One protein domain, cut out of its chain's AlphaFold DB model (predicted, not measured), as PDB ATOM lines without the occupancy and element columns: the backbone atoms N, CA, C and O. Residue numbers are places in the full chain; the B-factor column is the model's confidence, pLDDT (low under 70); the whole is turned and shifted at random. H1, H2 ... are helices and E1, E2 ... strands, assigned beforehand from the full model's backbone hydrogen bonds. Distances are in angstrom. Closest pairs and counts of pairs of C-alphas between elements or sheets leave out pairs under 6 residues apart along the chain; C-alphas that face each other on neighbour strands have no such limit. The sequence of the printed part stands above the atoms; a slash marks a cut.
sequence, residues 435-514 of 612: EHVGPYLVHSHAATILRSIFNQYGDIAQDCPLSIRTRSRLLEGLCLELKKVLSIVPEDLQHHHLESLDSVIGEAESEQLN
ATOM      1  N   GLU A 435      -3.387  13.777  -2.489       87.88
ATOM      2  CA  GLU A 435      -1.987  13.709  -2.872       87.88
ATOM      3  C   GLU A 435      -1.246  14.989  -2.476       87.88
ATOM      4  O   GLU A 435      -1.788  16.094  -2.477       87.88
ATOM      5  N   HIS A 436       0.048  14.847  -2.192       87.50
ATOM      6  CA  HIS A 436       0.924  15.992  -1.981       87.50
ATOM      7  C   HIS A 436       1.532  16.487  -3.297       87.50
ATOM      8  O   HIS A 436       2.133  15.719  -4.062       87.50
ATOM      9  N   VAL A 437       1.435  17.799  -3.513       86.31
ATOM     10  CA  VAL A 437       2.154  18.538  -4.556       86.31
ATOM     11  C   VAL A 437       2.887  19.697  -3.887       86.31
ATOM     12  O   VAL A 437       2.293  20.719  -3.544       86.31
ATOM     13  N   GLY A 438       4.186  19.517  -3.638       86.31
ATOM     14  CA  GLY A 438       4.959  20.452  -2.816       86.31
ATOM     15  C   GLY A 438       4.402  20.526  -1.381       86.31
ATOM     16  O   GLY A 438       4.140  19.476  -0.790       86.31
ATOM     17  N   PRO A 439       4.204  21.729  -0.804       87.12
ATOM     18  CA  PRO A 439       3.640  21.885   0.540       87.12
ATOM     19  C   PRO A 439       2.108  21.737   0.588       87.12
ATOM     20  O   PRO A 439       1.529  21.800   1.673       87.12
ATOM     21  N   TYR A 440       1.441  21.565  -0.556       91.56
ATOM     22  CA  TYR A 440      -0.017  21.553  -0.659       91.56
ATOM     23  C   TYR A 440      -0.560  20.123  -0.665       91.56
ATOM     24  O   TYR A 440       0.004  19.235  -1.311       91.56
ATOM     25  N   LEU A 441      -1.656  19.908   0.064       91.31
ATOM     26  CA  LEU A 441      -2.414  18.656   0.062       91.31
ATOM     27  C   LEU A 441      -3.656  18.873  -0.798       91.31
ATOM     28  O   LEU A 441      -4.493  19.700  -0.438       91.31
ATOM     29  N   VAL A 442      -3.734  18.174  -1.929       90.12
ATOM     30  CA  VAL A 442      -4.790  18.359  -2.929       90.12
ATOM     31  C   VAL A 442      -5.364  17.023  -3.399       90.12
ATOM     32  O   VAL A 442      -4.652  16.026  -3.437       90.12
ATOM     33  N   HIS A 443      -6.623  16.983  -3.824       86.06
ATOM     34  CA  HIS A 443      -7.231  15.781  -4.402       86.06
ATOM     35  C   HIS A 443      -6.465  15.295  -5.651       86.06
ATOM     36  O   HIS A 443      -5.955  16.092  -6.446       86.06
ATOM     37  N   SER A 444      -6.450  13.981  -5.890       82.12
ATOM     38  CA  SER A 444      -5.695  13.318  -6.970       82.12
ATOM     39  C   SER A 444      -5.957  13.907  -8.368       82.12
ATOM     40  O   SER A 444      -5.034  14.113  -9.161       82.12
ATOM     41  N   HIS A 445      -7.205  14.301  -8.665       80.50
ATOM     42  CA  HIS A 445      -7.537  14.929  -9.950       80.50
ATOM     43  C   HIS A 445      -6.871  16.302 -10.149       80.50
ATOM     44  O   HIS A 445      -6.639  16.707 -11.286       80.50
ATOM     45  N   ALA A 446      -6.622  17.041  -9.065       82.44
ATOM     46  CA  ALA A 446      -5.984  18.351  -9.088       82.44
ATOM     47  C   ALA A 446      -4.463  18.204  -9.056       82.44
ATOM     48  O   ALA A 446      -3.763  19.000  -9.675       82.44
ATOM     49  N   ALA A 447      -3.951  17.150  -8.413       84.94
ATOM     50  CA  ALA A 447      -2.525  16.906  -8.267       84.94
ATOM     51  C   ALA A 447      -1.790  16.843  -9.613       84.94
ATOM     52  O   ALA A 447      -0.738  17.457  -9.772       84.94
ATOM     53  N   THR A 448      -2.362  16.154 -10.605       84.12
ATOM     54  CA  THR A 448      -1.744  16.029 -11.938       84.12
ATOM     55  C   THR A 448      -1.627  17.386 -12.640       84.12
ATOM     56  O   THR A 448      -0.558  17.741 -13.132       84.12
ATOM     57  N   ILE A 449      -2.706  18.174 -12.636       83.94
ATOM     58  CA  ILE A 449      -2.741  19.508 -13.254       83.94
ATOM     59  C   ILE A 449      -1.790  20.453 -12.517       83.94
ATOM     60  O   ILE A 449      -1.003  21.158 -13.142       83.94
ATOM     61  N   LEU A 450      -1.809  20.415 -11.185       87.06
ATOM     62  CA  LEU A 450      -0.985  21.272 -10.348       87.06
ATOM     63  C   LEU A 450       0.512  20.983 -10.516       87.06
ATOM     64  O   LEU A 450       1.297  21.922 -10.611       87.06
ATOM     65  N   ARG A 451       0.917  19.707 -10.634       86.44
ATOM     66  CA  ARG A 451       2.308  19.334 -10.962       86.44
ATOM     67  C   ARG A 451       2.734  19.925 -12.307       86.44
ATOM     68  O   ARG A 451       3.817  20.496 -12.395       86.44
ATOM     69  N   SER A 452       1.888  19.832 -13.334       83.69
ATOM     70  CA  SER A 452       2.172  20.424 -14.649       83.69
ATOM     71  C   SER A 452       2.310  21.946 -14.580       83.69
ATOM     72  O   SER A 452       3.244  22.499 -15.157       83.69
ATOM     73  N   ILE A 453       1.440  22.618 -13.819       84.69
ATOM     74  CA  ILE A 453       1.521  24.068 -13.591       84.69
ATOM     75  C   ILE A 453       2.826  24.427 -12.877       84.69
ATOM     76  O   ILE A 453       3.533  25.321 -13.332       84.69
ATOM     77  N   PHE A 454       3.186  23.720 -11.803       84.94
ATOM     78  CA  PHE A 454       4.406  24.007 -11.043       84.94
ATOM     79  C   PHE A 454       5.674  23.771 -11.858       84.94
ATOM     80  O   PHE A 454       6.620  24.547 -11.757       84.94
ATOM     81  N   ASN A 455       5.681  22.752 -12.717       83.44
ATOM     82  CA  ASN A 455       6.801  22.506 -13.619       83.44
ATOM     83  C   ASN A 455       6.990  23.641 -14.640       83.44
ATOM     84  O   ASN A 455       8.117  23.907 -15.046       83.44
ATOM     85  N   GLN A 456       5.906  24.300 -15.063       78.44
ATOM     86  CA  GLN A 456       5.946  25.329 -16.106       78.44
ATOM     87  C   GLN A 456       6.085  26.756 -15.553       78.44
ATOM     88  O   GLN A 456       6.734  27.592 -16.178       78.44
ATOM     89  N   TYR A 457       5.485  27.041 -14.399       82.50
ATOM     90  CA  TYR A 457       5.363  28.394 -13.841       82.50
ATOM     91  C   TYR A 457       5.959  28.538 -12.435       82.50
ATOM     92  O   TYR A 457       5.986  29.644 -11.899       82.50
ATOM     93  N   GLY A 458       6.453  27.449 -11.842       86.50
ATOM     94  CA  GLY A 458       6.870  27.417 -10.444       86.50
ATOM     95  C   GLY A 458       5.686  27.379  -9.476       86.50
ATOM     96  O   GLY A 458       4.529  27.215  -9.870       86.50
ATOM     97  N   ASP A 459       5.978  27.513  -8.184       89.31
ATOM     98  CA  ASP A 459       4.947  27.546  -7.148       89.31
ATOM     99  C   ASP A 459       4.170  28.872  -7.201       89.31
ATOM    100  O   ASP A 459       4.589  29.903  -6.673       89.31
ATOM    101  N   ILE A 460       3.000  28.837  -7.843       90.00
ATOM    102  CA  ILE A 460       2.146  30.013  -8.049       90.00
ATOM    103  C   ILE A 460       1.527  30.559  -6.752       90.00
ATOM    104  O   ILE A 460       0.955  31.649  -6.769       90.00
ATOM    105  N   ALA A 461       1.600  29.818  -5.644       90.56
ATOM    106  CA  ALA A 461       1.041  30.212  -4.354       90.56
ATOM    107  C   ALA A 461       2.129  30.486  -3.299       90.56
ATOM    108  O   ALA A 461       1.800  30.666  -2.120       90.56
ATOM    109  N   GLN A 462       3.403  30.548  -3.701       88.56
ATOM    110  CA  GLN A 462       4.540  30.773  -2.807       88.56
ATOM    111  C   GLN A 462       4.424  32.090  -2.026       88.56
ATOM    112  O   GLN A 462       4.570  32.077  -0.803       88.56
ATOM    113  N   ASP A 463       4.092  33.187  -2.712       87.44
ATOM    114  CA  ASP A 463       4.012  34.541  -2.136       87.44
ATOM    115  C   ASP A 463       2.621  34.890  -1.574       87.44
ATOM    116  O   ASP A 463       2.402  35.983  -1.055       87.44
ATOM    117  N   CYS A 464       1.664  33.960  -1.653       88.88
ATOM    118  CA  CYS A 464       0.309  34.179  -1.164       88.88
ATOM    119  C   CYS A 464       0.294  34.234   0.384       88.88
ATOM    120  O   CYS A 464       0.758  33.285   1.031       88.88
ATOM    121  N   PRO A 465      -0.285  35.286   1.005       86.81
ATOM    122  CA  PRO A 465      -0.240  35.509   2.456       86.81
ATOM    123  C   PRO A 465      -1.118  34.539   3.268       86.81
ATOM    124  O   PRO A 465      -1.153  34.596   4.500       86.81
ATOM    125  N   LEU A 466      -1.855  33.653   2.598       89.94
ATOM    126  CA  LEU A 466      -2.804  32.741   3.220       89.94
ATOM    127  C   LEU A 466      -2.149  31.489   3.819       89.94
ATOM    128  O   LEU A 466      -1.078  31.023   3.421       89.94
ATOM    129  N   SER A 467      -2.873  30.857   4.750       90.56
ATOM    130  CA  SER A 467      -2.472  29.565   5.317       90.56
ATOM    131  C   SER A 467      -2.307  28.496   4.228       90.56
ATOM    132  O   SER A 467      -3.032  28.495   3.232       90.56
ATOM    133  N   ILE A 468      -1.403  27.530   4.432       88.12
ATOM    134  CA  ILE A 468      -1.182  26.400   3.501       88.12
ATOM    135  C   ILE A 468      -2.494  25.664   3.182       88.12
ATOM    136  O   ILE A 468      -2.741  25.289   2.036       88.12
ATOM    137  N   ARG A 469      -3.372  25.506   4.182       87.00
ATOM    138  CA  ARG A 469      -4.679  24.859   4.016       87.00
ATOM    139  C   ARG A 469      -5.602  25.656   3.092       87.00
ATOM    140  O   ARG A 469      -6.297  25.063   2.275       87.00
ATOM    141  N   THR A 470      -5.612  26.982   3.213       87.25
ATOM    142  CA  THR A 470      -6.414  27.854   2.344       87.25
ATOM    143  C   THR A 470      -5.839  27.893   0.930       87.25
ATOM    144  O   THR A 470      -6.589  27.740  -0.028       87.25
ATOM    145  N   ARG A 471      -4.509  27.992   0.798       90.88
ATOM    146  CA  ARG A 471      -3.813  27.932  -0.496       90.88
ATOM    147  C   ARG A 471      -4.112  26.634  -1.243       90.88
ATOM    148  O   ARG A 471      -4.443  26.682  -2.419       90.88
ATOM    149  N   SER A 472      -4.101  25.495  -0.545       91.12
ATOM    150  CA  SER A 472      -4.433  24.192  -1.143       91.12
ATOM    151  C   SER A 472      -5.848  24.176  -1.738       91.12
ATOM    152  O   SER A 472      -6.021  23.753  -2.874       91.12
ATOM    153  N   ARG A 473      -6.848  24.726  -1.031       89.06
ATOM    154  CA  ARG A 473      -8.237  24.809  -1.527       89.06
ATOM    155  C   ARG A 473      -8.390  25.724  -2.742       89.06
ATOM    156  O   ARG A 473      -9.133  25.391  -3.658       89.06
ATOM    157  N   LEU A 474      -7.698  26.866  -2.752       88.81
ATOM    158  CA  LEU A 474      -7.708  27.779  -3.901       88.81
ATOM    159  C   LEU A 474      -7.083  27.117  -5.135       88.81
ATOM    160  O   LEU A 474      -7.648  27.180  -6.224       88.81
ATOM    161  N   LEU A 475      -5.956  26.424  -4.951       90.88
ATOM    162  CA  LEU A 475      -5.295  25.673  -6.019       90.88
ATOM    163  C   LEU A 475      -6.172  24.530  -6.545       90.88
ATOM    164  O   LEU A 475      -6.222  24.315  -7.755       90.88
ATOM    165  N   GLU A 476      -6.892  23.824  -5.672       90.44
ATOM    166  CA  GLU A 476      -7.861  22.801  -6.081       90.44
ATOM    167  C   GLU A 476      -9.006  23.374  -6.913       90.44
ATOM    168  O   GLU A 476      -9.317  22.819  -7.966       90.44
ATOM    169  N   GLY A 477      -9.609  24.483  -6.467       88.06
ATOM    170  CA  GLY A 477     -10.679  25.160  -7.203       88.06
ATOM    171  C   GLY A 477     -10.215  25.605  -8.590       88.06
ATOM    172  O   GLY A 477     -10.879  25.339  -9.589       88.06
ATOM    173  N   LEU A 478      -9.013  26.176  -8.666       90.00
ATOM    174  CA  LEU A 478      -8.390  26.573  -9.925       90.00
ATOM    175  C   LEU A 478      -8.125  25.371 -10.840       90.00
ATOM    176  O   LEU A 478      -8.465  25.411 -12.020       90.00
ATOM    177  N   CYS A 479      -7.580  24.273 -10.311       88.25
ATOM    178  CA  CYS A 479      -7.350  23.055 -11.092       88.25
ATOM    179  C   CYS A 479      -8.657  22.411 -11.571       88.25
ATOM    180  O   CYS A 479      -8.691  21.840 -12.661       88.25
ATOM    181  N   LEU A 480      -9.731  22.492 -10.783       87.00
ATOM    182  CA  LEU A 480     -11.044  21.980 -11.160       87.00
ATOM    183  C   LEU A 480     -11.624  22.753 -12.349       87.00
ATOM    184  O   LEU A 480     -12.056  22.133 -13.320       87.00
ATOM    185  N   GLU A 481     -11.603  24.087 -12.300       86.50
ATOM    186  CA  GLU A 481     -12.090  24.916 -13.410       86.50
ATOM    187  C   GLU A 481     -11.212  24.782 -14.655       86.50
ATOM    188  O   GLU A 481     -11.729  24.650 -15.764       86.50
ATOM    189  N   LEU A 482      -9.889  24.705 -14.484       85.19
ATOM    190  CA  LEU A 482      -8.979  24.394 -15.584       85.19
ATOM    191  C   LEU A 482      -9.301  23.050 -16.223       85.19
ATOM    192  O   LEU A 482      -9.378  22.966 -17.442       85.19
ATOM    193  N   LYS A 483      -9.532  22.005 -15.422       83.88
ATOM    194  CA  LYS A 483      -9.902  20.687 -15.943       83.88
ATOM    195  C   LYS A 483     -11.172  20.760 -16.782       83.88
ATOM    196  O   LYS A 483     -11.204  20.173 -17.858       83.88
ATOM    197  N   LYS A 484     -12.200  21.467 -16.303       85.50
ATOM    198  CA  LYS A 484     -13.464  21.638 -17.035       85.50
ATOM    199  C   LYS A 484     -13.224  22.296 -18.388       85.50
ATOM    200  O   LYS A 484     -13.633  21.739 -19.396       85.50
ATOM    201  N   VAL A 485     -12.514  23.426 -18.412       80.81
ATOM    202  CA  VAL A 485     -12.240  24.169 -19.652       80.81
ATOM    203  C   VAL A 485     -11.346  23.374 -20.607       80.81
ATOM    204  O   VAL A 485     -11.615  23.350 -21.800       80.81
ATOM    205  N   LEU A 486     -10.329  22.676 -20.097       78.19
ATOM    206  CA  LEU A 486      -9.427  21.843 -20.902       78.19
ATOM    207  C   LEU A 486     -10.076  20.554 -21.425       78.19
ATOM    208  O   LEU A 486      -9.547  19.952 -22.351       78.19
ATOM    209  N   SER A 487     -11.196  20.119 -20.840       79.94
ATOM    210  CA  SER A 487     -11.954  18.956 -21.325       79.94
ATOM    211  C   SER A 487     -12.926  19.317 -22.453       79.94
ATOM    212  O   SER A 487     -13.529  18.421 -23.038       79.94
ATOM    213  N   ILE A 488     -13.120  20.610 -22.735       78.06
ATOM    214  CA  ILE A 488     -14.020  21.089 -23.785       78.06
ATOM    215  C   ILE A 488     -13.221  21.249 -25.077       78.06
ATOM    216  O   ILE A 488     -12.166  21.884 -25.101       78.06
ATOM    217  N   VAL A 489     -13.751  20.688 -26.157       75.88
ATOM    218  CA  VAL A 489     -13.202  20.848 -27.503       75.88
ATOM    219  C   VAL A 489     -13.312  22.328 -27.918       75.88
ATOM    220  O   VAL A 489     -14.338  22.947 -27.631       75.88
ATOM    221  N   PRO A 490     -12.302  22.935 -28.576       75.25
ATOM    222  CA  PRO A 490     -12.326  24.357 -28.938       75.25
ATOM    223  C   PRO A 490     -13.579  24.806 -29.708       75.25
ATOM    224  O   PRO A 490     -14.038  25.929 -29.512       75.25
ATOM    225  N   GLU A 491     -14.152  23.932 -30.537       74.62
ATOM    226  CA  GLU A 491     -15.414  24.133 -31.256       74.62
ATOM    227  C   GLU A 491     -16.630  24.313 -30.325       74.62
ATOM    228  O   GLU A 491     -17.496  25.145 -30.585       74.62
ATOM    229  N   ASP A 492     -16.680  23.586 -29.211       79.56
ATOM    230  CA  ASP A 492     -17.779  23.652 -28.239       79.56
ATOM    231  C   ASP A 492     -17.527  24.701 -27.144       79.56
ATOM    232  O   ASP A 492     -18.336  24.896 -26.229       79.56
ATOM    233  N   LEU A 493     -16.395  25.406 -27.212       80.44
ATOM    234  CA  LEU A 493     -16.044  26.427 -26.241       80.44
ATOM    235  C   LEU A 493     -16.941  27.661 -26.418       80.44
ATOM    236  O   LEU A 493     -17.052  28.243 -27.493       80.44
ATOM    237  N   GLN A 494     -17.569  28.098 -25.327       83.94
ATOM    238  CA  GLN A 494     -18.538  29.192 -25.310       83.94
ATOM    239  C   GLN A 494     -18.225  30.149 -24.160       83.94
ATOM    240  O   GLN A 494     -17.544  29.785 -23.201       83.94
ATOM    241  N   HIS A 495     -18.755  31.373 -24.220       86.88
ATOM    242  CA  HIS A 495     -18.477  32.398 -23.205       86.88
ATOM    243  C   HIS A 495     -18.821  31.951 -21.778       86.88
ATOM    244  O   HIS A 495     -18.018  32.166 -20.876       86.88
ATOM    245  N   HIS A 496     -19.947  31.260 -21.587       84.94
ATOM    246  CA  HIS A 496     -20.382  30.793 -20.268       84.94
ATOM    247  C   HIS A 496     -19.442  29.735 -19.660       84.94
ATOM    248  O   HIS A 496     -19.296  29.674 -18.441       84.94
ATOM    249  N   HIS A 497     -18.735  28.947 -20.483       84.25
ATOM    250  CA  HIS A 497     -17.695  28.028 -20.004       84.25
ATOM    251  C   HIS A 497     -16.503  28.786 -19.395       84.25
ATOM    252  O   HIS A 497     -15.845  28.293 -18.481       84.25
ATOM    253  N   LEU A 498     -16.237  30.002 -19.881       88.00
ATOM    254  CA  LEU A 498     -15.131  30.842 -19.427       88.00
ATOM    255  C   LEU A 498     -15.498  31.736 -18.235       88.00
ATOM    256  O   LEU A 498     -14.586  32.231 -17.578       88.00
ATOM    257  N   GLU A 499     -16.782  31.947 -17.933       91.12
ATOM    258  CA  GLU A 499     -17.233  32.774 -16.799       91.12
ATOM    259  C   GLU A 499     -16.823  32.175 -15.450       91.12
ATOM    260  O   GLU A 499     -16.295  32.879 -14.592       91.12
ATOM    261  N   SER A 500     -16.994  30.860 -15.294       88.69
ATOM    262  CA  SER A 500     -16.588  30.137 -14.082       88.69
ATOM    263  C   SER A 500     -15.076  30.247 -13.844       88.69
ATOM    264  O   SER A 500     -14.625  30.556 -12.740       88.69
ATOM    265  N   LEU A 501     -14.285  30.102 -14.914       88.25
ATOM    266  CA  LEU A 501     -12.836  30.267 -14.858       88.25
ATOM    267  C   LEU A 501     -12.426  31.727 -14.576       88.25
ATOM    268  O   LEU A 501     -11.496  31.945 -13.808       88.25
ATOM    269  N   ASP A 502     -13.119  32.726 -15.139       91.94
ATOM    270  CA  ASP A 502     -12.862  34.158 -14.878       91.94
ATOM    271  C   ASP A 502     -13.083  34.501 -13.396       91.94
ATOM    272  O   ASP A 502     -12.256  35.190 -12.802       91.94
ATOM    273  N   SER A 503     -14.141  33.951 -12.783       92.31
ATOM    274  CA  SER A 503     -14.433  34.124 -11.352       92.31
ATOM    275  C   SER A 503     -13.306  33.576 -10.481       92.31
ATOM    276  O   SER A 503     -12.782  34.290  -9.629       92.31
ATOM    277  N   VAL A 504     -12.878  32.334 -10.729       90.81
ATOM    278  CA  VAL A 504     -11.821  31.692  -9.930       90.81
ATOM    279  C   VAL A 504     -10.458  32.351 -10.149       90.81
ATOM    280  O   VAL A 504      -9.682  32.478  -9.204       90.81
ATOM    281  N   ILE A 505     -10.168  32.831 -11.363       91.00
ATOM    282  CA  ILE A 505      -8.978  33.655 -11.614       91.00
ATOM    283  C   ILE A 505      -9.057  34.954 -10.807       91.00
ATOM    284  O   ILE A 505      -8.077  35.311 -10.161       91.00
ATOM    285  N   GLY A 506     -10.205  35.638 -10.800       91.94
ATOM    286  CA  GLY A 506     -10.399  36.868 -10.029       91.94
ATOM    287  C   GLY A 506     -10.221  36.665  -8.521       91.94
ATOM    288  O   GLY A 506      -9.567  37.473  -7.863       91.94
ATOM    289  N   GLU A 507     -10.735  35.559  -7.979       90.31
ATOM    290  CA  GLU A 507     -10.511  35.164  -6.583       90.31
ATOM    291  C   GLU A 507      -9.022  34.907  -6.312       90.31
ATOM    292  O   GLU A 507      -8.456  35.473  -5.376       90.31
ATOM    293  N   ALA A 508      -8.352  34.131  -7.166       89.94
ATOM    294  CA  ALA A 508      -6.925  33.849  -7.036       89.94
ATOM    295  C   ALA A 508      -6.056  35.121  -7.118       89.94
ATOM    296  O   ALA A 508      -5.112  35.267  -6.342       89.94
ATOM    297  N   GLU A 509      -6.387  36.063  -8.007       93.00
ATOM    298  CA  GLU A 509      -5.724  37.370  -8.111       93.00
ATOM    299  C   GLU A 509      -5.932  38.212  -6.843       93.00
ATOM    300  O   GLU A 509      -4.985  38.832  -6.355       93.00
ATOM    301  N   SER A 510      -7.145  38.208  -6.276       91.69
ATOM    302  CA  SER A 510      -7.452  38.944  -5.040       91.69
ATOM    303  C   SER A 510      -6.665  38.427  -3.831       91.69
ATOM    304  O   SER A 510      -6.253  39.212  -2.977       91.69
ATOM    305  N   GLU A 511      -6.372  37.125  -3.823       91.31
ATOM    306  CA  GLU A 511      -5.584  36.437  -2.798       91.31
ATOM    307  C   GLU A 511      -4.079  36.387  -3.123       91.31
ATOM    308  O   GLU A 511      -3.313  35.693  -2.452       91.31
ATOM    309  N   GLN A 512      -3.628  37.150  -4.126       89.88
ATOM    310  CA  GLN A 512      -2.220  37.306  -4.516       89.88
ATOM    311  C   GLN A 512      -1.543  36.018  -5.020       89.88
ATOM    312  O   GLN A 512      -0.329  35.858  -4.888       89.88
ATOM    313  N   LEU A 513      -2.293  35.091  -5.626       90.50
ATOM    314  CA  LEU A 513      -1.679  33.994  -6.378       90.50
ATOM    315  C   LEU A 513      -1.090  34.534  -7.689       90.50
ATOM    316  O   LEU A 513      -1.669  35.391  -8.360       90.50
ATOM    317  N   ASN A 514       0.050  33.987  -8.106       89.19
ATOM    318  CA  ASN A 514       0.691  34.338  -9.368       89.19
ATOM    319  C   ASN A 514       0.002  33.635 -10.553       89.19
ATOM    320  O   ASN A 514       0.499  32.657 -11.114       89.19
TER     321      ASN A 514
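What this domain is: This is residues 435 to 514 of the 612 residues of the protein "Phospholipase-like protein" of Corchorus olitorius (UniProt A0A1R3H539). Helices H2 and H3 lie side by side as a helical hairpin; on the other side of H2, crosswise H1 and the small strand hairpin E1-E2 pack on it. The printed part has 80 residues, with three named helices and two strands, ordered E1, E2, H1, H2, H3. It is mostly helix and compact, radius of gyration of the C-alphas 12.7 A, spanning 37 by 25 by 20 A.

How they stand to each other: E1, residues 435 to 437, and E2, residues 440 to 443, form an antiparallel hairpin; N 435 and O 442 are within hydrogen-bond range, 2.7 A. The closest C-alphas of E2 and H2, residues 468 to 486, are Tyr 440 and Ser 472, 5.2 A. H1, residues 444 to 457, touches H2 with residues 445 to 450 alone, about perpendicular at 88 degrees; closest C-alphas Ala 446 and Cys 479, 5.3 A. H3, residues 495 to 510, touches H2 at a shallow tilt of 20 degrees, opposite ways; closest C-alphas Glu 481 and Leu 501, 5.6 A. Every O i to N i+4 pair is within hydrogen-bond range in H2, 8 of 10 in H1, 10 of 12 in H3.

Where its parts are: E1 begins at C-alpha 435 (-1.987, 13.709, -2.872). H2 measures 26.2 A; H3, 22.2 A, ends at C-alpha 510 (-7.452, 38.944, -5.040).

The domain as a whole: The farthest C-alphas, Ser 467 and Glu 491, are 39.2 A apart. The printed part has no cut and no long link; no printed residue is under 70 in pLDDT.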